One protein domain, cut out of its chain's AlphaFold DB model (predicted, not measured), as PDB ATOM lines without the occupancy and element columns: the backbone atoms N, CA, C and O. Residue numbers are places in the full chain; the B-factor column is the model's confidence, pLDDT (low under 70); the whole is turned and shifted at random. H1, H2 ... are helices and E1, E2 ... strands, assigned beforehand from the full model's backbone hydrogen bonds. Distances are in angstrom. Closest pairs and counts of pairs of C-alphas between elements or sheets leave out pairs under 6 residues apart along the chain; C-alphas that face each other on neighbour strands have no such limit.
ATOM      1  N   MET A   6     -42.850  64.558 -26.303       86.12
ATOM      2  CA  MET A   6     -43.058  63.843 -25.048       86.12
ATOM      3  C   MET A   6     -41.728  63.413 -24.440       86.12
ATOM      4  O   MET A   6     -40.927  62.757 -25.097       86.12
ATOM      5  N   LYS A   7     -41.514  63.727 -23.162       88.50
ATOM      6  CA  LYS A   7     -40.323  63.322 -22.408       88.50
ATOM      7  C   LYS A   7     -40.600  62.076 -21.579       88.50
ATOM      8  O   LYS A   7     -41.591  62.023 -20.854       88.50
ATOM      9  N   MET A   8     -39.712  61.091 -21.645       86.69
ATOM     10  CA  MET A   8     -39.845  59.824 -20.927       86.69
ATOM     11  C   MET A   8     -38.550  59.449 -20.214       86.69
ATOM     12  O   MET A   8     -37.454  59.624 -20.747       86.69
ATOM     13  N   LYS A   9     -38.680  58.875 -19.014       87.88
ATOM     14  CA  LYS A   9     -37.541  58.420 -18.209       87.88
ATOM     15  C   LYS A   9     -37.213  56.948 -18.444       87.88
ATOM     16  O   LYS A   9     -38.083  56.066 -18.441       87.88
ATOM     17  N   ILE A  10     -35.923  56.673 -18.572       87.00
ATOM     18  CA  ILE A  10     -35.341  55.340 -18.669       87.00
ATOM     19  C   ILE A  10     -34.526  55.102 -17.405       87.00
ATOM     20  O   ILE A  10     -33.729  55.943 -17.015       87.00
ATOM     21  N   SER A  11     -34.779  53.977 -16.747       88.38
ATOM     22  CA  SER A  11     -34.073  53.556 -15.542       88.38
ATOM     23  C   SER A  11     -33.973  52.037 -15.562       88.38
ATOM     24  O   SER A  11     -34.942  51.356 -15.916       88.38
ATOM     25  N   SER A  12     -32.794  51.508 -15.252       88.00
ATOM     26  CA  SER A  12     -32.563  50.069 -15.119       88.00
ATOM     27  C   SER A  12     -31.384  49.807 -14.194       88.00
ATOM     28  O   SER A  12     -30.388  50.516 -14.290       88.00
ATOM     29  N   SER A  13     -31.480  48.779 -13.351       88.44
ATOM     30  CA  SER A  13     -30.408  48.363 -12.444       88.44
ATOM     31  C   SER A  13     -29.967  46.941 -12.773       88.44
ATOM     32  O   SER A  13     -30.809  46.067 -13.005       88.44
ATOM     33  N   HIS A  14     -28.656  46.709 -12.822       84.69
ATOM     34  CA  HIS A  14     -28.063  45.427 -13.205       84.69
ATOM     35  C   HIS A  14     -26.910  45.061 -12.283       84.69
ATOM     36  O   HIS A  14     -26.105  45.913 -11.921       84.69
ATOM     37  N   GLN A  15     -26.747  43.771 -11.993       88.06
ATOM     38  CA  GLN A  15     -25.508  43.265 -11.402       88.06
ATOM     39  C   GLN A  15     -24.563  42.773 -12.500       88.06
ATOM     40  O   GLN A  15     -24.943  41.972 -13.359       88.06
ATOM     41  N   VAL A  16     -23.318  43.242 -12.460       89.06
ATOM     42  CA  VAL A  16     -22.231  42.815 -13.341       89.06
ATOM     43  C   VAL A  16     -21.066  42.278 -12.520       89.06
ATOM     44  O   VAL A  16     -20.831  42.689 -11.385       89.06
ATOM     45  N   VAL A  17     -20.346  41.325 -13.103       88.00
ATOM     46  CA  VAL A  17     -19.151  40.740 -12.498       88.00
ATOM     47  C   VAL A  17     -17.943  41.280 -13.243       88.00
ATOM     48  O   VAL A  17     -17.790  41.017 -14.436       88.00
ATOM     49  N   LEU A  18     -17.104  42.029 -12.537       87.94
ATOM     50  CA  LEU A  18     -15.909  42.672 -13.070       87.94
ATOM     51  C   LEU A  18     -14.642  42.042 -12.468       87.94
ATOM     52  O   LEU A  18     -14.717  41.402 -11.416       87.94
ATOM     53  N   PRO A  19     -13.485  42.159 -13.142       84.50
ATOM     54  CA  PRO A  19     -12.215  41.667 -12.607       84.50
ATOM     55  C   PRO A  19     -11.762  42.441 -11.361       84.50
ATOM     56  O   PRO A  19     -11.124  41.865 -10.495       84.50
ATOM     57  N   ASP A  20     -12.117  43.720 -11.260       86.56
ATOM     58  CA  ASP A  20     -11.872  44.569 -10.095       86.56
ATOM     59  C   ASP A  20     -12.958  45.659 -10.040       86.56
ATOM     60  O   ASP A  20     -13.803  45.748 -10.939       86.56
ATOM     61  N   TYR A  21     -12.967  46.484  -8.993       87.81
ATOM     62  CA  TYR A  21     -13.838  47.652  -8.938       87.81
ATOM     63  C   TYR A  21     -13.442  48.662 -10.034       87.81
ATOM     64  O   TYR A  21     -12.255  48.945 -10.214       87.81
ATOM     65  N   PRO A  22     -14.403  49.206 -10.802       91.38
ATOM     66  CA  PRO A  22     -14.081  50.090 -11.910       91.38
ATOM     67  C   PRO A  22     -13.572  51.441 -11.401       91.38
ATOM     68  O   PRO A  22     -14.207  52.093 -10.574       91.38
ATOM     69  N   VAL A  23     -12.447  51.884 -11.957       91.88
ATOM     70  CA  VAL A  23     -11.856  53.211 -11.727       91.88
ATOM     71  C   VAL A  23     -12.567  54.270 -12.573       91.88
ATOM     72  O   VAL A  23     -12.685  55.426 -12.180       91.88
ATOM     73  N   SER A  24     -13.070  53.874 -13.745       92.69
ATOM     74  CA  SER A  24     -13.873  54.722 -14.623       92.69
ATOM     75  C   SER A  24     -14.940  53.895 -15.332       92.69
ATOM     76  O   SER A  24     -14.756  52.697 -15.569       92.69
ATOM     77  N   TYR A  25     -16.060  54.526 -15.671       93.62
ATOM     78  CA  TYR A  25     -17.168  53.894 -16.371       93.62
ATOM     79  C   TYR A  25     -17.920  54.897 -17.249       93.62
ATOM     80  O   TYR A  25     -17.970  56.089 -16.948       93.62
ATOM     81  N   ARG A  26     -18.509  54.418 -18.350       93.12
ATOM     82  CA  ARG A  26     -19.365  55.222 -19.237       93.12
ATOM     83  C   ARG A  26     -20.320  54.358 -20.056       93.12
ATOM     84  O   ARG A  26     -20.051  53.179 -20.284       93.12
ATOM     85  N   VAL A  27     -21.387  54.976 -20.555       92.44
ATOM     86  CA  VAL A  27     -22.215  54.410 -21.628       92.44
ATOM     87  C   VAL A  27     -21.606  54.800 -22.969       92.44
ATOM     88  O   VAL A  27     -21.204  55.948 -23.161       92.44
ATOM     89  N   ALA A  28     -21.547  53.863 -23.906       91.75
ATOM     90  CA  ALA A  28     -21.151  54.110 -25.287       91.75
ATOM     91  C   ALA A  28     -22.150  53.481 -26.269       91.75
ATOM     92  O   ALA A  28     -22.991  52.671 -25.881       91.75
ATOM     93  N   ASN A  29     -22.044  53.860 -27.546       91.69
ATOM     94  CA  ASN A  29     -22.763  53.236 -28.664       91.69
ATOM     95  C   ASN A  29     -24.286  53.134 -28.470       91.69
ATOM     96  O   ASN A  29     -24.902  52.140 -28.855       91.69
ATOM     97  N   LEU A  30     -24.892  54.167 -27.877       91.12
ATOM     98  CA  LEU A  30     -26.332  54.219 -27.660       91.12
ATOM     99  C   LEU A  30     -27.081  54.256 -28.996       91.12
ATOM    100  O   LEU A  30     -26.855  55.133 -29.828       91.12
ATOM    101  N   LYS A  31     -28.000  53.312 -29.169       91.50
ATOM    102  CA  LYS A  31     -28.933  53.221 -30.290       91.50
ATOM    103  C   LYS A  31     -30.340  53.132 -29.731       91.50
ATOM    104  O   LYS A  31     -30.585  52.320 -28.840       91.50
ATOM    105  N   LEU A  32     -31.250  53.944 -30.250       91.38
ATOM    106  CA  LEU A  32     -32.649  53.968 -29.834       91.38
ATOM    107  C   LEU A  32     -33.549  53.973 -31.056       91.38
ATOM    108  O   LEU A  32     -33.249  54.636 -32.045       91.38
ATOM    109  N   PHE A  33     -34.654  53.248 -30.960       91.31
ATOM    110  CA  PHE A  33     -35.712  53.279 -31.955       91.31
ATOM    111  C   PHE A  33     -37.059  53.008 -31.292       91.31
ATOM    112  O   PHE A  33     -37.136  52.375 -30.236       91.31
ATOM    113  N   GLY A  34     -38.114  53.546 -31.894       92.31
ATOM    114  CA  GLY A  34     -39.474  53.459 -31.387       92.31
ATOM    115  C   GLY A  34     -40.414  52.921 -32.440       92.31
ATOM    116  O   GLY A  34     -40.282  53.266 -33.610       92.31
ATOM    117  N   GLU A  35     -41.379  52.123 -32.011       93.12
ATOM    118  CA  GLU A  35     -42.473  51.672 -32.861       93.12
ATOM    119  C   GLU A  35     -43.796  51.843 -32.121       93.12
ATOM    120  O   GLU A  35     -43.932  51.429 -30.966       93.12
ATOM    121  N   VAL A  36     -44.774  52.458 -32.787       93.81
ATOM    122  CA  VAL A  36     -46.140  52.546 -32.277       93.81
ATOM    123  C   VAL A  36     -46.968  51.427 -32.893       93.81
ATOM    124  O   VAL A  36     -47.205  51.382 -34.100       93.81
ATOM    125  N   LEU A  37     -47.429  50.517 -32.041       93.62
ATOM    126  CA  LEU A  37     -48.268  49.395 -32.434       93.62
ATOM    127  C   LEU A  37     -49.664  49.860 -32.865       93.62
ATOM    128  O   LEU A  37     -50.115  50.957 -32.544       93.62
ATOM    129  N   SER A  38     -50.407  48.983 -33.540       93.00
ATOM    130  CA  SER A  38     -51.773  49.260 -34.010       93.00
ATOM    131  C   SER A  38     -52.775  49.601 -32.901       93.00
ATOM    132  O   SER A  38     -53.800  50.208 -33.183       93.00
ATOM    133  N   ASN A  39     -52.489  49.226 -31.655       92.44
ATOM    134  CA  ASN A  39     -53.297  49.538 -30.476       92.44
ATOM    135  C   ASN A  39     -52.843  50.820 -29.745       92.44
ATOM    136  O   ASN A  39     -53.241  51.029 -28.601       92.44
ATOM    137  N   GLY A  40     -51.968  51.630 -30.355       91.31
ATOM    138  CA  GLY A  40     -51.442  52.877 -29.785       91.31
ATOM    139  C   GLY A  40     -50.330  52.693 -28.745       91.31
ATOM    140  O   GLY A  40     -49.834  53.666 -28.179       91.31
ATOM    141  N   VAL A  41     -49.924  51.454 -28.449       93.88
ATOM    142  CA  VAL A  41     -48.812  51.192 -27.526       93.88
ATOM    143  C   VAL A  41     -47.502  51.591 -28.194       93.88
ATOM    144  O   VAL A  41     -47.179  51.084 -29.266       93.88
ATOM    145  N   LEU A  42     -46.704  52.416 -27.518       94.06
ATOM    146  CA  LEU A  42     -45.336  52.706 -27.939       94.06
ATOM    147  C   LEU A  42     -44.374  51.683 -27.326       94.06
ATOM    148  O   LEU A  42     -44.282  51.549 -26.101       94.06
ATOM    149  N   LEU A  43     -43.610  51.011 -28.181       94.25
ATOM    150  CA  LEU A  43     -42.442  50.231 -27.800       94.25
ATOM    151  C   LEU A  43     -41.179  51.031 -28.097       94.25
ATOM    152  O   LEU A  43     -40.924  51.425 -29.230       94.25
ATOM    153  N   VAL A  44     -40.385  51.264 -27.058       93.50
ATOM    154  CA  VAL A  44     -39.070  51.891 -27.151       93.50
ATOM    155  C   VAL A  44     -38.017  50.822 -26.962       93.50
ATOM    156  O   VAL A  44     -37.936  50.199 -25.901       93.50
ATOM    157  N   TYR A  45     -37.177  50.653 -27.968       93.62
ATOM    158  CA  TYR A  45     -36.053  49.742 -27.954       93.62
ATOM    159  C   TYR A  45     -34.763  50.534 -27.817       93.62
ATOM    160  O   TYR A  45     -34.580  51.569 -28.462       93.62
ATOM    161  N   GLY A  46     -33.850  50.028 -26.998       92.38
ATOM    162  CA  GLY A  46     -32.528  50.612 -26.864       92.38
ATOM    163  C   GLY A  46     -31.433  49.572 -26.766       92.38
ATOM    164  O   GLY A  46     -31.615  48.521 -26.156       92.38
ATOM    165  N   GLY A  47     -30.287  49.888 -27.360       93.25
ATOM    166  CA  GLY A  47     -29.037  49.152 -27.223       93.25
ATOM    167  C   GLY A  47     -27.920  50.098 -26.807       93.25
ATOM    168  O   GLY A  47     -27.866  51.226 -27.292       93.25
ATOM    169  N   TYR A  48     -27.055  49.670 -25.897       93.69
ATOM    170  CA  TYR A  48     -25.907  50.449 -25.440       93.69
ATOM    171  C   TYR A  48     -24.803  49.550 -24.889       93.69
ATOM    172  O   TYR A  48     -25.060  48.435 -24.441       93.69
ATOM    173  N   ASP A  49     -23.580  50.069 -24.859       95.19
ATOM    174  CA  ASP A  49     -22.431  49.398 -24.264       95.19
ATOM    175  C   ASP A  49     -22.093  50.030 -22.915       95.19
ATOM    176  O   ASP A  49     -21.891  51.241 -22.812       95.19
ATOM    177  N   LEU A  50     -21.991  49.202 -21.878       94.75
ATOM    178  CA  LEU A  50     -21.382  49.593 -20.613       94.75
ATOM    179  C   LEU A  50     -19.874  49.386 -20.721       94.75
ATOM    180  O   LEU A  50     -19.414  48.256 -20.880       94.75
ATOM    181  N   VAL A  51     -19.109  50.468 -20.637       95.31
ATOM    182  CA  VAL A  51     -17.648  50.435 -20.715       95.31
ATOM    183  C   VAL A  51     -17.083  50.708 -19.331       95.31
ATOM    184  O   VAL A  51     -17.333  51.771 -18.770       95.31
ATOM    185  N   PHE A  52     -16.301  49.770 -18.806       94.81
ATOM    186  CA  PHE A  52     -15.622  49.866 -17.517       94.81
ATOM    187  C   PHE A  52     -14.113  49.820 -17.717       94.81
ATOM    188  O   PHE A  52     -13.609  48.994 -18.472       94.81
ATOM    189  N   CYS A  53     -13.387  50.664 -16.997       93.62
ATOM    190  CA  CYS A  53     -11.941  50.578 -16.851       93.62
ATOM    191  C   CYS A  53     -11.643  50.070 -15.441       93.62
ATOM    192  O   CYS A  53     -11.959  50.751 -14.464       93.62
ATOM    193  N   CYS A  54     -11.088  48.867 -15.328       91.00
ATOM    194  CA  CYS A  54     -10.782  48.220 -14.053       91.00
ATOM    195  C   CYS A  54      -9.267  48.157 -13.869       91.00
ATOM    196  O   CYS A  54      -8.552  47.836 -14.821       91.00
ATOM    197  N   SER A  55      -8.778  48.424 -12.659       86.06
ATOM    198  CA  SER A  55      -7.380  48.153 -12.331       86.06
ATOM    199  C   SER A  55      -7.095  46.655 -12.403       86.06
ATOM    200  O   SER A  55      -7.933  45.816 -12.086       86.06
ATOM    201  N   CYS A  56      -5.892  46.315 -12.838       78.62
ATOM    202  CA  CYS A  56      -5.347  44.975 -12.783       78.62
ATOM    203  C   CYS A  56      -3.947  45.094 -12.190       78.62
ATOM    204  O   CYS A  56      -3.087  45.777 -12.745       78.62
ATOM    205  N   LYS A  57      -3.738  44.480 -11.024       70.88
ATOM    206  CA  LYS A  57      -2.413  44.407 -10.412       70.88
ATOM    207  C   LYS A  57      -1.700  43.195 -10.991       70.88
ATOM    208  O   LYS A  57      -2.112  42.070 -10.720       70.88
ATOM    209  N   ASP A  58      -0.645  43.434 -11.757       70.81
ATOM    210  CA  ASP A  58       0.282  42.392 -12.187       70.81
ATOM    211  C   ASP A  58       1.675  42.758 -11.680       70.81
ATOM    212  O   ASP A  58       2.176  43.834 -11.983       70.81
ATOM    213  N   ASN A  59       2.247  41.898 -10.835       61.22
ATOM    214  CA  ASN A  59       3.661  41.883 -10.442       61.22
ATOM    215  C   ASN A  59       4.373  43.257 -10.397       61.22
ATOM    216  O   ASN A  59       5.429  43.419 -10.994       61.22
ATOM    217  N   GLN A  60       3.826  44.200  -9.613       68.62
ATOM    218  CA  GLN A  60       4.349  45.554  -9.316       68.62
ATOM    219  C   GLN A  60       3.963  46.700 -10.273       68.62
ATOM    220  O   GLN A  60       4.221  47.853  -9.930       68.62
ATOM    221  N   GLU A  61       3.253  46.446 -11.374       76.25
ATOM    222  CA  GLU A  61       2.691  47.496 -12.236       76.25
ATOM    223  C   GLU A  61       1.159  47.577 -12.126       76.25
ATOM    224  O   GLU A  61       0.452  46.575 -11.967       76.25
ATOM    225  N   VAL A  62       0.625  48.803 -12.188       77.81
ATOM    226  CA  VAL A  62      -0.824  49.040 -12.264       77.81
ATOM    227  C   VAL A  62      -1.217  49.077 -13.734       77.81
ATOM    228  O   VAL A  62      -1.030  50.085 -14.414       77.81
ATOM    229  N   LEU A  63      -1.780  47.972 -14.215       84.00
ATOM    230  CA  LEU A  63      -2.373  47.885 -15.542       84.00
ATOM    231  C   LEU A  63      -3.867  48.206 -15.471       84.00
ATOM    232  O   LEU A  63      -4.501  48.107 -14.418       84.00
ATOM    233  N   TYR A  64      -4.450  48.575 -16.609       88.44
ATOM    234  CA  TYR A  64      -5.878  48.856 -16.722       88.44
ATOM    235  C   TYR A  64      -6.511  47.969 -17.785       88.44
ATOM    236  O   TYR A  64      -6.113  47.984 -18.949       88.44
ATOM    237  N   ASN A  65      -7.541  47.230 -17.386       89.19
ATOM    238  CA  ASN A  65      -8.330  46.394 -18.273       89.19
ATOM    239  C   ASN A  65      -9.640  47.096 -18.619       89.19
ATOM    240  O   ASN A  65     -10.420  47.465 -17.739       89.19
ATOM    241  N   THR A  66      -9.906  47.239 -19.918       94.00
ATOM    242  CA  THR A  66     -11.201  47.721 -20.403       94.00
ATOM    243  C   THR A  66     -12.155  46.544 -20.571       94.00
ATOM    244  O   THR A  66     -11.862  45.596 -21.298       94.00
ATOM    245  N   VAL A  67     -13.310  46.611 -19.916       93.31
ATOM    246  CA  VAL A  67     -14.391  45.628 -20.017       93.31
ATOM    247  C   VAL A  67     -15.583  46.297 -20.689       93.31
ATOM    248  O   VAL A  67     -16.050  47.336 -20.229       93.31
ATOM    249  N   ILE A  68     -16.080  45.701 -21.774       95.75
ATOM    250  CA  ILE A  68     -17.245  46.193 -22.518       95.75
ATOM    251  C   ILE A  68     -18.366  45.166 -22.384       95.75
ATOM    252  O   ILE A  68     -18.179  43.996 -22.722       95.75
ATOM    253  N   ILE A  69     -19.519  45.597 -21.873       94.88
ATOM    254  CA  ILE A  69     -20.696  44.749 -21.669       94.88
ATOM    255  C   ILE A  69     -21.864  45.327 -22.478       94.88
ATOM    256  O   ILE A  69     -22.423  46.350 -22.070       94.88
ATOM    257  N   PRO A  70     -22.263  44.687 -23.591       95.06
ATOM    258  CA  PRO A  70     -23.406  45.131 -24.376       95.06
ATOM    259  C   PRO A  70     -24.711  44.870 -23.622       95.06
ATOM    260  O   PRO A  70     -24.893  43.832 -22.973       95.06
ATOM    261  N   ARG A  71     -25.641  45.818 -23.715       93.38
ATOM    262  CA  ARG A  71     -26.962  45.769 -23.093       93.38
ATOM    263  C   ARG A  71     -28.029  46.231 -24.063       93.38
ATOM    264  O   ARG A  71     -27.813  47.083 -24.919       93.38
ATOM    265  N   THR A  72     -29.212  45.674 -23.872       93.06
ATOM    266  CA  THR A  72     -30.419  46.068 -24.583       93.06
ATOM    267  C   THR A  72     -31.558  46.212 -23.591       93.06
ATOM    268  O   THR A  72     -31.588  45.521 -22.571       93.06
ATOM    269  N   PHE A  73     -32.514  47.077 -23.893       90.50
ATOM    270  CA  PHE A  73     -33.753  47.186 -23.140       90.50
ATOM    271  C   PHE A  73     -34.930  47.428 -24.075       90.50
ATOM    272  O   PHE A  73     -34.778  47.940 -25.184       90.50
ATOM    273  N   VAL A  74     -36.111  47.080 -23.576       92.56
ATOM    274  CA  VAL A  74     -37.386  47.405 -24.203       92.56
ATOM    275  C   VAL A  74     -38.272  48.022 -23.133       92.56
ATOM    276  O   VAL A  74     -38.441  47.445 -22.058       92.56
ATOM    277  N   LYS A  75     -38.818  49.206 -23.406       92.12
ATOM    278  CA  LYS A  75     -39.817  49.860 -22.561       92.12
ATOM    279  C   LYS A  75     -41.128  49.989 -23.318       92.12
ATOM    280  O   LYS A  75     -41.154  50.387 -24.476       92.12
ATOM    281  N   LYS A  76     -42.213  49.659 -22.628       93.00
ATOM    282  CA  LYS A  76     -43.579  49.772 -23.128       93.00
ATOM    283  C   LYS A  76     -44.243  50.987 -22.491       93.00
ATOM    284  O   LYS A  76     -44.242  51.096 -21.266       93.00
ATOM    285  N   TYR A  77     -44.845  51.842 -23.308       91.50
ATOM    286  CA  TYR A  77     -45.657  52.973 -22.868       91.50
ATOM    287  C   TYR A  77     -47.083  52.811 -23.391       91.50
ATOM    288  O   TYR A  77     -47.297  52.472 -24.557       91.50
ATOM    289  N   LEU A  78     -48.057  52.994 -22.502       93.12
ATOM    290  CA  LEU A  78     -49.466  52.795 -22.822       93.12
ATOM    291  C   LEU A  78     -50.042  54.006 -23.575       93.12
ATOM    292  O   LEU A  78     -49.581  55.124 -23.332       93.12
ATOM    293  N   PRO A  79     -51.078  53.806 -24.413       90.12
ATOM    294  CA  PRO A  79     -51.754  54.881 -25.147       90.12
ATOM    295  C   PRO A  79     -52.244  56.013 -24.241       90.12
ATOM    296  O   PRO A  79     -52.196  57.176 -24.613       90.12
ATOM    297  N   GLU A  80     -52.672  55.688 -23.021       88.25
ATOM    298  CA  GLU A  80     -53.117  56.663 -22.015       88.25
ATOM    299  C   GLU A  80     -51.998  57.622 -21.591       88.25
ATOM    300  O   GLU A  80     -52.246  58.774 -21.250       88.25
ATOM    301  N   THR A  81     -50.752  57.142 -21.612       84.94
ATOM    302  CA  THR A  81     -49.572  57.941 -21.283       84.94
ATOM    303  C   THR A  81     -49.085  58.730 -22.489       84.94
ATOM    304  O   THR A  81     -48.607  59.843 -22.317       84.94
ATOM    305  N   THR A  82     -49.167  58.148 -23.688       85.25
ATOM    306  CA  THR A  82     -48.545  58.695 -24.900       85.25
ATOM    307  C   THR A  82     -49.479  59.524 -25.773       85.25
ATOM    308  O   THR A  82     -49.018  60.409 -26.488       85.25
ATOM    309  N   GLY A  83     -50.780  59.249 -25.728       86.12
ATOM    310  CA  GLY A  83     -51.789  59.815 -26.620       86.12
ATOM    311  C   GLY A  83     -51.812  59.205 -28.027       86.12
ATOM    312  O   GLY A  83     -52.603  59.660 -28.854       86.12
ATOM    313  N   PHE A  84     -50.980  58.197 -28.313       89.81
ATOM    314  CA  PHE A  84     -50.947  57.546 -29.625       89.81
ATOM    315  C   PHE A  84     -52.170  56.650 -29.843       89.81
ATOM    316  O   PHE A  84     -52.629  55.958 -28.934       89.81
ATOM    317  N   LYS A  85     -52.690  56.650 -31.069       87.62
ATOM    318  CA  LYS A  85     -53.878  55.904 -31.503       87.62
ATOM    319  C   LYS A  85     -53.526  54.676 -32.343       87.62
ATOM    320  O   LYS A  85     -54.346  53.767 -32.443       87.62
ATOM    321  N   GLY A  86     -52.316  54.621 -32.892       87.44
ATOM    322  CA  GLY A  86     -51.739  53.483 -33.595       87.44
ATOM    323  C   GLY A  86     -51.261  53.818 -35.007       87.44
ATOM    324  O   GLY A  86     -51.881  54.605 -35.722       87.44
ATOM    325  N   LYS A  87     -50.190  53.132 -35.438       82.69
ATOM    326  CA  LYS A  87     -49.515  53.290 -36.747       82.69
ATOM    327  C   LYS A  87     -48.819  54.641 -36.973       82.69
ATOM    328  O   LYS A  87     -48.364  54.895 -38.089       82.69
ATOM    329  N   GLU A  88     -48.707  55.494 -35.959       88.44
ATOM    330  CA  GLU A  88     -47.907  56.712 -36.052       88.44
ATOM    331  C   GLU A  88     -46.418  56.375 -36.198       88.44
ATOM    332  O   GLU A  88     -45.897  55.443 -35.580       88.44
ATOM    333  N   ARG A  89     -45.711  57.164 -37.010       88.50
ATOM    334  CA  ARG A  89     -44.247  57.121 -37.051       88.50
ATOM    335  C   ARG A  89     -43.696  58.042 -35.981       88.50
ATOM    336  O   ARG A  89     -44.181  59.157 -35.797       88.50
ATOM    337  N   VAL A  90     -42.674  57.569 -35.281       90.12
ATOM    338  CA  VAL A  90     -42.062  58.306 -34.180       90.12
ATOM    339  C   VAL A  90     -40.557  58.353 -34.339       90.12
ATOM    340  O   VAL A  90     -39.918  57.364 -34.691       90.12
ATOM    341  N   GLN A  91     -39.990  59.500 -33.996       89.56
ATOM    342  CA  GLN A  91     -38.563  59.683 -33.838       89.56
ATOM    343  C   GLN A  91     -38.237  59.736 -32.346       89.56
ATOM    344  O   GLN A  91     -38.849  60.489 -31.584       89.56
ATOM    345  N   ILE A  92     -37.257  58.934 -31.922       88.81
ATOM    346  CA  ILE A  92     -36.748  58.949 -30.549       88.81
ATOM    347  C   ILE A  92     -35.405  59.663 -30.526       88.81
ATOM    348  O   ILE A  92     -34.476  59.286 -31.237       88.81
ATOM    349  N   ILE A  93     -35.301  60.679 -29.676       85.25
ATOM    350  CA  ILE A  93     -34.112  61.511 -29.517       85.25
ATOM    351  C   ILE A  93     -33.672  61.455 -28.056       85.25
ATOM    352  O   ILE A  93     -34.484  61.554 -27.139       85.25
ATOM    353  N   THR A  94     -32.374  61.323 -27.810       80.94
ATOM    354  CA  THR A  94     -31.807  61.472 -26.464       80.94
ATOM    355  C   THR A  94     -31.594  62.936 -26.151       80.94
ATOM    356  O   THR A  94     -30.775  63.581 -26.801       80.94
ATOM    357  N   ASN A  95     -32.286  63.447 -25.133       70.25
ATOM    358  CA  ASN A  95     -32.042  64.809 -24.648       70.25
ATOM    359  C   ASN A  95     -30.706  64.890 -23.908       70.25
ATOM    360  O   ASN A  95     -29.992  65.883 -24.007       70.25
ATOM    361  N   TYR A  96     -30.377  63.824 -23.175       68.88
ATOM    362  CA  TYR A  96     -29.164  63.707 -22.380       68.88
ATOM    363  C   TYR A  96     -28.530  62.329 -22.593       68.88
ATOM    364  O   TYR A  96     -29.258  61.352 -22.808       68.88
ATOM    365  N   PRO A  97     -27.190  62.224 -22.539       71.62
ATOM    366  CA  PRO A  97     -26.529  60.928 -22.531       71.62
ATOM    367  C   PRO A  97     -26.993  60.129 -21.309       71.62
ATOM    368  O   PRO A  97     -27.189  60.693 -20.232       71.62
ATOM    369  N   LEU A  98     -27.167  58.817 -21.478       80.94
ATOM    370  CA  LEU A  98     -27.465  57.927 -20.358       80.94
ATOM    371  C   LEU A  98     -26.351  58.047 -19.307       80.94
ATOM    372  O   LEU A  98     -25.168  57.910 -19.633       80.94
ATOM    373  N   SER A  99     -26.729  58.298 -18.058       83.50
ATOM    374  CA  SER A  99     -25.819  58.288 -16.921       83.50
ATOM    375  C   SER A  99     -25.735  56.880 -16.344       83.50
ATOM    376  O   SER A  99     -26.682  56.095 -16.411       83.50
ATOM    377  N   ILE A 100     -24.570  56.552 -15.789       89.31
ATOM    378  CA  ILE A 100     -24.379  55.341 -15.001       89.31
ATOM    379  C   ILE A 100     -24.023  55.764 -13.585       89.31
ATOM    380  O   ILE A 100     -23.237  56.691 -13.399       89.31
ATOM    381  N   GLN A 101     -24.546  55.047 -12.602       88.75
ATOM    382  CA  GLN A 101     -24.007  55.022 -11.254       88.75
ATOM    383  C   GLN A 101     -23.542  53.610 -10.938       88.75
ATOM    384  O   GLN A 101     -24.174  52.625 -11.318       88.75
ATOM    385  N   VAL A 102     -22.404  53.523 -10.259       87.38
ATOM    386  CA  VAL A 102     -21.780  52.255  -9.908       87.38
ATOM    387  C   VAL A 102     -21.692  52.129  -8.396       87.38
ATOM    388  O   VAL A 102     -21.177  53.023  -7.725       87.38
ATOM    389  N   ARG A 103     -22.182  51.008  -7.864       87.50
ATOM    390  CA  ARG A 103     -22.169  50.678  -6.436       87.50
ATOM    391  C   ARG A 103     -21.569  49.289  -6.225       87.50
ATOM    392  O   ARG A 103     -21.614  48.432  -7.108       87.50
ATOM    393  N   ALA A 104     -21.004  49.047  -5.043       83.50
ATOM    394  CA  ALA A 104     -20.542  47.711  -4.676       83.50
ATOM    395  C   ALA A 104     -21.737  46.744  -4.644       83.50
ATOM    396  O   ALA A 104     -22.686  46.931  -3.882       83.50
ATOM    397  N   GLY A 105     -21.696  45.725  -5.498       74.62
ATOM    398  CA  GLY A 105     -22.742  44.718  -5.604       74.62
ATOM    399  C   GLY A 105     -22.584  43.620  -4.554       74.62
ATOM    400  O   GLY A 105     -21.504  43.387  -4.009       74.62
ATOM    401  N   LYS A 106     -23.671  42.893  -4.289       72.62
ATOM    402  CA  LYS A 106     -23.639  41.680  -3.459       72.62
ATOM    403  C   LYS A 106     -23.557  40.445  -4.357       72.62
ATOM    404  O   LYS A 106     -24.255  40.406  -5.368       72.62
ATOM    405  N   PRO A 107     -22.779  39.412  -3.989       64.81
ATOM    406  CA  PRO A 107     -22.787  38.156  -4.723       64.81
ATOM    407  C   PRO A 107     -24.195  37.547  -4.700       64.81
ATOM    408  O   PRO A 107     -24.755  37.305  -3.626       64.81
ATOM    409  N   SER A 108     -24.779  37.286  -5.871       54.78
ATOM    410  CA  SER A 108     -26.057  36.576  -5.949       54.78
ATOM    411  C   SER A 108     -25.847  35.130  -5.487       54.78
ATOM    412  O   SER A 108     -24.973  34.438  -6.003       54.78
ATOM    413  N   ARG A 109     -26.582  34.724  -4.436       56.00
ATOM    414  CA  ARG A 109     -26.574  33.413  -3.740       56.00
ATOM    415  C   ARG A 109     -25.664  32.362  -4.386       56.00
ATOM    416  O   ARG A 109     -26.104  31.491  -5.135       56.00
ATOM    417  N   VAL A 110     -24.375  32.448  -4.081       52.78
ATOM    418  CA  VAL A 110     -23.391  31.497  -4.587       52.78
ATOM    419  C   VAL A 110     -23.438  30.267  -3.689       52.78
ATOM    420  O   VAL A 110     -23.150  30.358  -2.497       52.78
ATOM    421  N   SER A 111     -23.823  29.121  -4.259       56.38
ATOM    422  CA  SER A 111     -23.650  27.806  -3.629       56.38
ATOM    423  C   SER A 111     -22.230  27.692  -3.061       56.38
ATOM    424  O   SER A 111     -21.275  28.094  -3.731       56.38
ATOM    425  N   LEU A 112     -22.091  27.162  -1.839       57.97
ATOM    426  CA  LEU A 112     -20.829  27.029  -1.089       57.97
ATOM    427  C   LEU A 112     -19.666  26.478  -1.938       57.97
ATOM    428  O   LEU A 112     -18.522  26.890  -1.768       57.97
ATOM    429  N   TRP A 113     -19.969  25.640  -2.929       59.00
ATOM    430  CA  TRP A 113     -19.013  25.076  -3.884       59.00
ATOM    431  C   TRP A 113     -18.356  26.105  -4.815       59.00
ATOM    432  O   TRP A 113     -17.165  26.012  -5.102       59.00
ATOM    433  N   LYS A 114     -19.080  27.145  -5.247       56.72
ATOM    434  CA  LYS A 114     -18.504  28.245  -6.045       56.72
ATOM    435  C   LYS A 114     -17.598  29.157  -5.209       56.72
ATOM    436  O   LYS A 114     -16.733  29.811  -5.781       56.72
ATOM    437  N   ARG A 115     -17.766  29.161  -3.880       56.06
ATOM    438  CA  ARG A 115     -16.938  29.918  -2.926       56.06
ATOM    439  C   ARG A 115     -15.523  29.339  -2.783       56.06
ATOM    440  O   ARG A 115     -14.588  30.073  -2.490       56.06
ATOM    441  N   LEU A 116     -15.364  28.039  -3.036       56.47
ATOM    442  CA  LEU A 116     -14.059  27.367  -3.058       56.47
ATOM    443  C   LEU A 116     -13.320  27.589  -4.388       56.47
ATOM    444  O   LEU A 116     -12.106  27.752  -4.397       56.47
ATOM    445  N   VAL A 117     -14.047  27.686  -5.507       53.69
ATOM    446  CA  VAL A 117     -13.454  27.994  -6.825       53.69
ATOM    447  C   VAL A 117     -13.076  29.482  -6.954       53.69
ATOM    448  O   VAL A 117     -12.156  29.822  -7.695       53.69
ATOM    449  N   SER A 118     -13.730  30.380  -6.205       50.03
ATOM    450  CA  SER A 118     -13.424  31.821  -6.195       50.03
ATOM    451  C   SER A 118     -12.122  32.202  -5.488       50.03
ATOM    452  O   SER A 118     -11.690  33.335  -5.642       50.03
ATOM    453  N   ILE A 119     -11.461  31.277  -4.783       51.97
ATOM    454  CA  ILE A 119     -10.119  31.516  -4.217       51.97
ATOM    455  C   ILE A 119      -9.087  31.754  -5.339       51.97
ATOM    456  O   ILE A 119      -8.055  32.372  -5.113       51.97
ATOM    457  N   PHE A 120      -9.381  31.324  -6.575       48.97
ATOM    458  CA  PHE A 120      -8.463  31.447  -7.710       48.97
ATOM    459  C   PHE A 120      -8.743  32.615  -8.667       48.97
ATOM    460  O   PHE A 120      -7.984  32.782  -9.619       48.97
ATOM    461  N   ARG A 121      -9.794  33.425  -8.461       54.81
ATOM    462  CA  ARG A 121     -10.033  34.657  -9.239       54.81
ATOM    463  C   ARG A 121     -10.855  35.653  -8.426       54.81
ATOM    464  O   ARG A 121     -12.070  35.480  -8.315       54.81
ATOM    465  N   ASP A 122     -10.199  36.705  -7.949       61.12
ATOM    466  CA  ASP A 122     -10.855  37.890  -7.404       61.12
ATOM    467  C   ASP A 122     -11.796  38.457  -8.473       61.12
ATOM    468  O   ASP A 122     -11.378  38.882  -9.547       61.12
ATOM    469  N   LYS A 123     -13.101  38.343  -8.234       73.38
ATOM    470  CA  LYS A 123     -14.136  38.931  -9.083       73.38
ATOM    471  C   LYS A 123     -14.983  39.843  -8.216       73.38
ATOM    472  O   LYS A 123     -15.557  39.392  -7.222       73.38
ATOM    473  N   THR A 124     -15.103  41.093  -8.631       82.69
ATOM    474  CA  THR A 124     -15.863  42.123  -7.925       82.69
ATOM    475  C   THR A 124     -17.275  42.190  -8.489       82.69
ATOM    476  O   THR A 124     -17.485  42.322  -9.697       82.69
ATOM    477  N   TRP A 125     -18.265  42.071  -7.606       86.06
ATOM    478  CA  TRP A 125     -19.666  42.278  -7.956       86.06
ATOM    479  C   TRP A 125     -19.967  43.763  -7.914       86.06
ATOM    480  O   TRP A 125     -19.639  44.444  -6.944       86.06
ATOM    481  N   VAL A 126     -20.599  44.253  -8.966       87.50
ATOM    482  CA  VAL A 126     -20.853  45.672  -9.151       87.50
ATOM    483  C   VAL A 126     -22.302  45.855  -9.576       87.50
ATOM    484  O   VAL A 126     -22.768  45.218 -10.519       87.50
ATOM    485  N   GLU A 127     -23.029  46.684  -8.838       90.75
ATOM    486  CA  GLU A 127     -24.380  47.111  -9.187       90.75
ATOM    487  C   GLU A 127     -24.282  48.376 -10.037       90.75
ATOM    488  O   GLU A 127     -23.545  49.305  -9.710       90.75
ATOM    489  N   VAL A 128     -24.978  48.365 -11.167       91.00
ATOM    490  CA  VAL A 128     -24.906  49.390 -12.200       91.00
ATOM    491  C   VAL A 128     -26.311  49.898 -12.444       91.00
ATOM    492  O   VAL A 128     -27.147  49.173 -12.986       91.00
ATOM    493  N   ASP A 129     -26.545  51.148 -12.070       91.75
ATOM    494  CA  ASP A 129     -27.795  51.849 -12.323       91.75
ATOM    495  C   ASP A 129     -27.615  52.732 -13.550       91.75
ATOM    496  O   ASP A 129     -26.702  53.550 -13.604       91.75
ATOM    497  N   VAL A 130     -28.464  52.543 -14.554       90.00
ATOM    498  CA  VAL A 130     -28.464  53.321 -15.792       90.00
ATOM    499  C   VAL A 130     -29.711  54.181 -15.811       90.00
ATOM    500  O   VAL A 130     -30.819  53.640 -15.757       90.00
ATOM    501  N   GLU A 131     -29.538  55.493 -15.927       89.75
ATOM    502  CA  GLU A 131     -30.626  56.469 -15.955       89.75
ATOM    503  C   GLU A 131     -30.524  57.390 -17.173       89.75
ATOM    504  O   GLU A 131     -29.442  57.698 -17.666       89.75
ATOM    505  N   GLY A 132     -31.663  57.858 -17.677       86.38
ATOM    506  CA  GLY A 132     -31.681  58.906 -18.689       86.38
ATOM    507  C   GLY A 132     -33.072  59.345 -19.113       86.38
ATOM    508  O   GLY A 132     -34.087  58.803 -18.675       86.38
ATOM    509  N   GLU A 133     -33.106  60.352 -19.982       89.75
ATOM    510  CA  GLU A 133     -34.329  60.954 -20.505       89.75
ATOM    511  C   GLU A 133     -34.309  60.940 -22.035       89.75
ATOM    512  O   GLU A 133     -33.357  61.408 -22.669       89.75
ATOM    513  N   ILE A 134     -35.384  60.422 -22.620       88.12
ATOM    514  CA  ILE A 134     -35.615  60.436 -24.062       88.12
ATOM    515  C   ILE A 134     -36.790  61.349 -24.397       88.12
ATOM    516  O   ILE A 134     -37.746  61.459 -23.628       88.12
ATOM    517  N   SER A 135     -36.721  61.980 -25.561       88.38
ATOM    518  CA  SER A 135     -37.840  62.653 -26.208       88.38
ATOM    519  C   SER A 135     -38.395  61.775 -27.314       88.38
ATOM    520  O   SER A 135     -37.640  61.237 -28.122       88.38
ATOM    521  N   VAL A 136     -39.714  61.683 -27.381       87.88
ATOM    522  CA  VAL A 136     -40.448  61.060 -28.478       87.88
ATOM    523  C   VAL A 136     -41.170  62.166 -29.231       87.88
ATOM    524  O   VAL A 136     -41.885  62.969 -28.626       87.88
ATOM    525  N   GLN A 137     -40.945  62.224 -30.538       87.38
ATOM    526  CA  GLN A 137     -41.595  63.161 -31.446       87.38
ATOM    527  C   GLN A 137     -42.344  62.375 -32.513       87.38
ATOM    528  O   GLN A 137     -41.832  61.387 -33.033       87.38
ATOM    529  N   GLU A 138     -43.557  62.803 -32.838       84.75
ATOM    530  CA  GLU A 138     -44.298  62.257 -33.970       84.75
ATOM    531  C   GLU A 138     -43.681  62.778 -35.276       84.75
ATOM    532  O   GLU A 138     -43.564  63.992 -35.478       84.75
ATOM    533  N   GLU A 139     -43.278  61.869 -36.165       82.31
ATOM    534  CA  GLU A 139     -42.818  62.241 -37.499       82.31
ATOM    535  C   GLU A 139     -44.028  62.680 -38.324       82.31
ATOM    536  O   GLU A 139     -44.781  61.865 -38.861       82.31
TER     537      GLU A 139
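What this domain is: This is residues 6 to 139 of the 311 residues of an uncharacterized protein of Syntrophomonadaceae bacterium (UniProt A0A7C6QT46). Two long, twisted sheets lie partly face to face as a narrow, flattened tube, with E2, E3 and E4 in one and E1, E5, E6 and E7 in the other. The tube closes along one long side, where E2 runs beside E5 and E6, and is open along most of the other, between E1 and E4; residues 109 to 120, with H2, stick out. The 134 printed residues hold two named helices and seven named strands, in the order E1 E2 E3 E4 H1 E5 E6 H2 E7, and the class is mostly strand. The sheet E2-E3-E4 is antiparallel; in the branched sheet E7 is antiparallel to E1, E5 and E6. The whole is loose, with a radius of gyration of the C-alphas of 19.2 A, and flat, spanning 61 by 33 by 17 A.

Where its parts are: Find C-alpha 6 at (-43.058, 63.843, -25.048); from there E1 runs to residue 18, 36.5 A, and bends by 55 degrees at residue 15. E2 follows at residues 22 to 36, 38.1 A, then E3 at 42 to 58, 49.4 A, and E4 at 61 to 77, 49.8 A. H1 is residues 79 to 82, E5 is 90 to 94 and E6 is 99 to 104. H2, residues 112 to 120, measures 14.7 A. E7 runs from residue 124 to 138, 43.5 A, and ends with C-alpha 138 at (-44.298, 62.257, -33.970).

How they stand to each other: Look first at E2, E3 and E4, a meander, each strand the antiparallel neighbour of the one before; N 31 and O 47 are 2.8 A apart, N 50 and O 69 2.9 A. E1 lies on one side of E7, with N 10 and O 132 at 2.8 A; E5 and E6 lie on the other side, with N 93 and O 135 at 2.9 A and N 101 and O 129 at 2.8 A. Between the sheets, the closest C-alphas of E2 and E5 are those of Phe 33 and Ile 92, 5.9 A, and of E1 and E4 those of Leu 18 and Val 67, 7.7 A. H1 only grazes both sheets; H2 is on neither. H1 is too short for an O i to N i+4 pair; H2 has 1 of 5 within hydrogen-bond range, and 4 of 6 O i to N i+3 pairs.

The domain as a whole: The C-alphas farthest apart, of Gln 60 and Lys 85, are 63.2 A apart. The printed part has no cut, and no link is long. Mean pLDDT of the printed part is 84.0; residues 59 to 60, 96 and 107 to 122 are under 70.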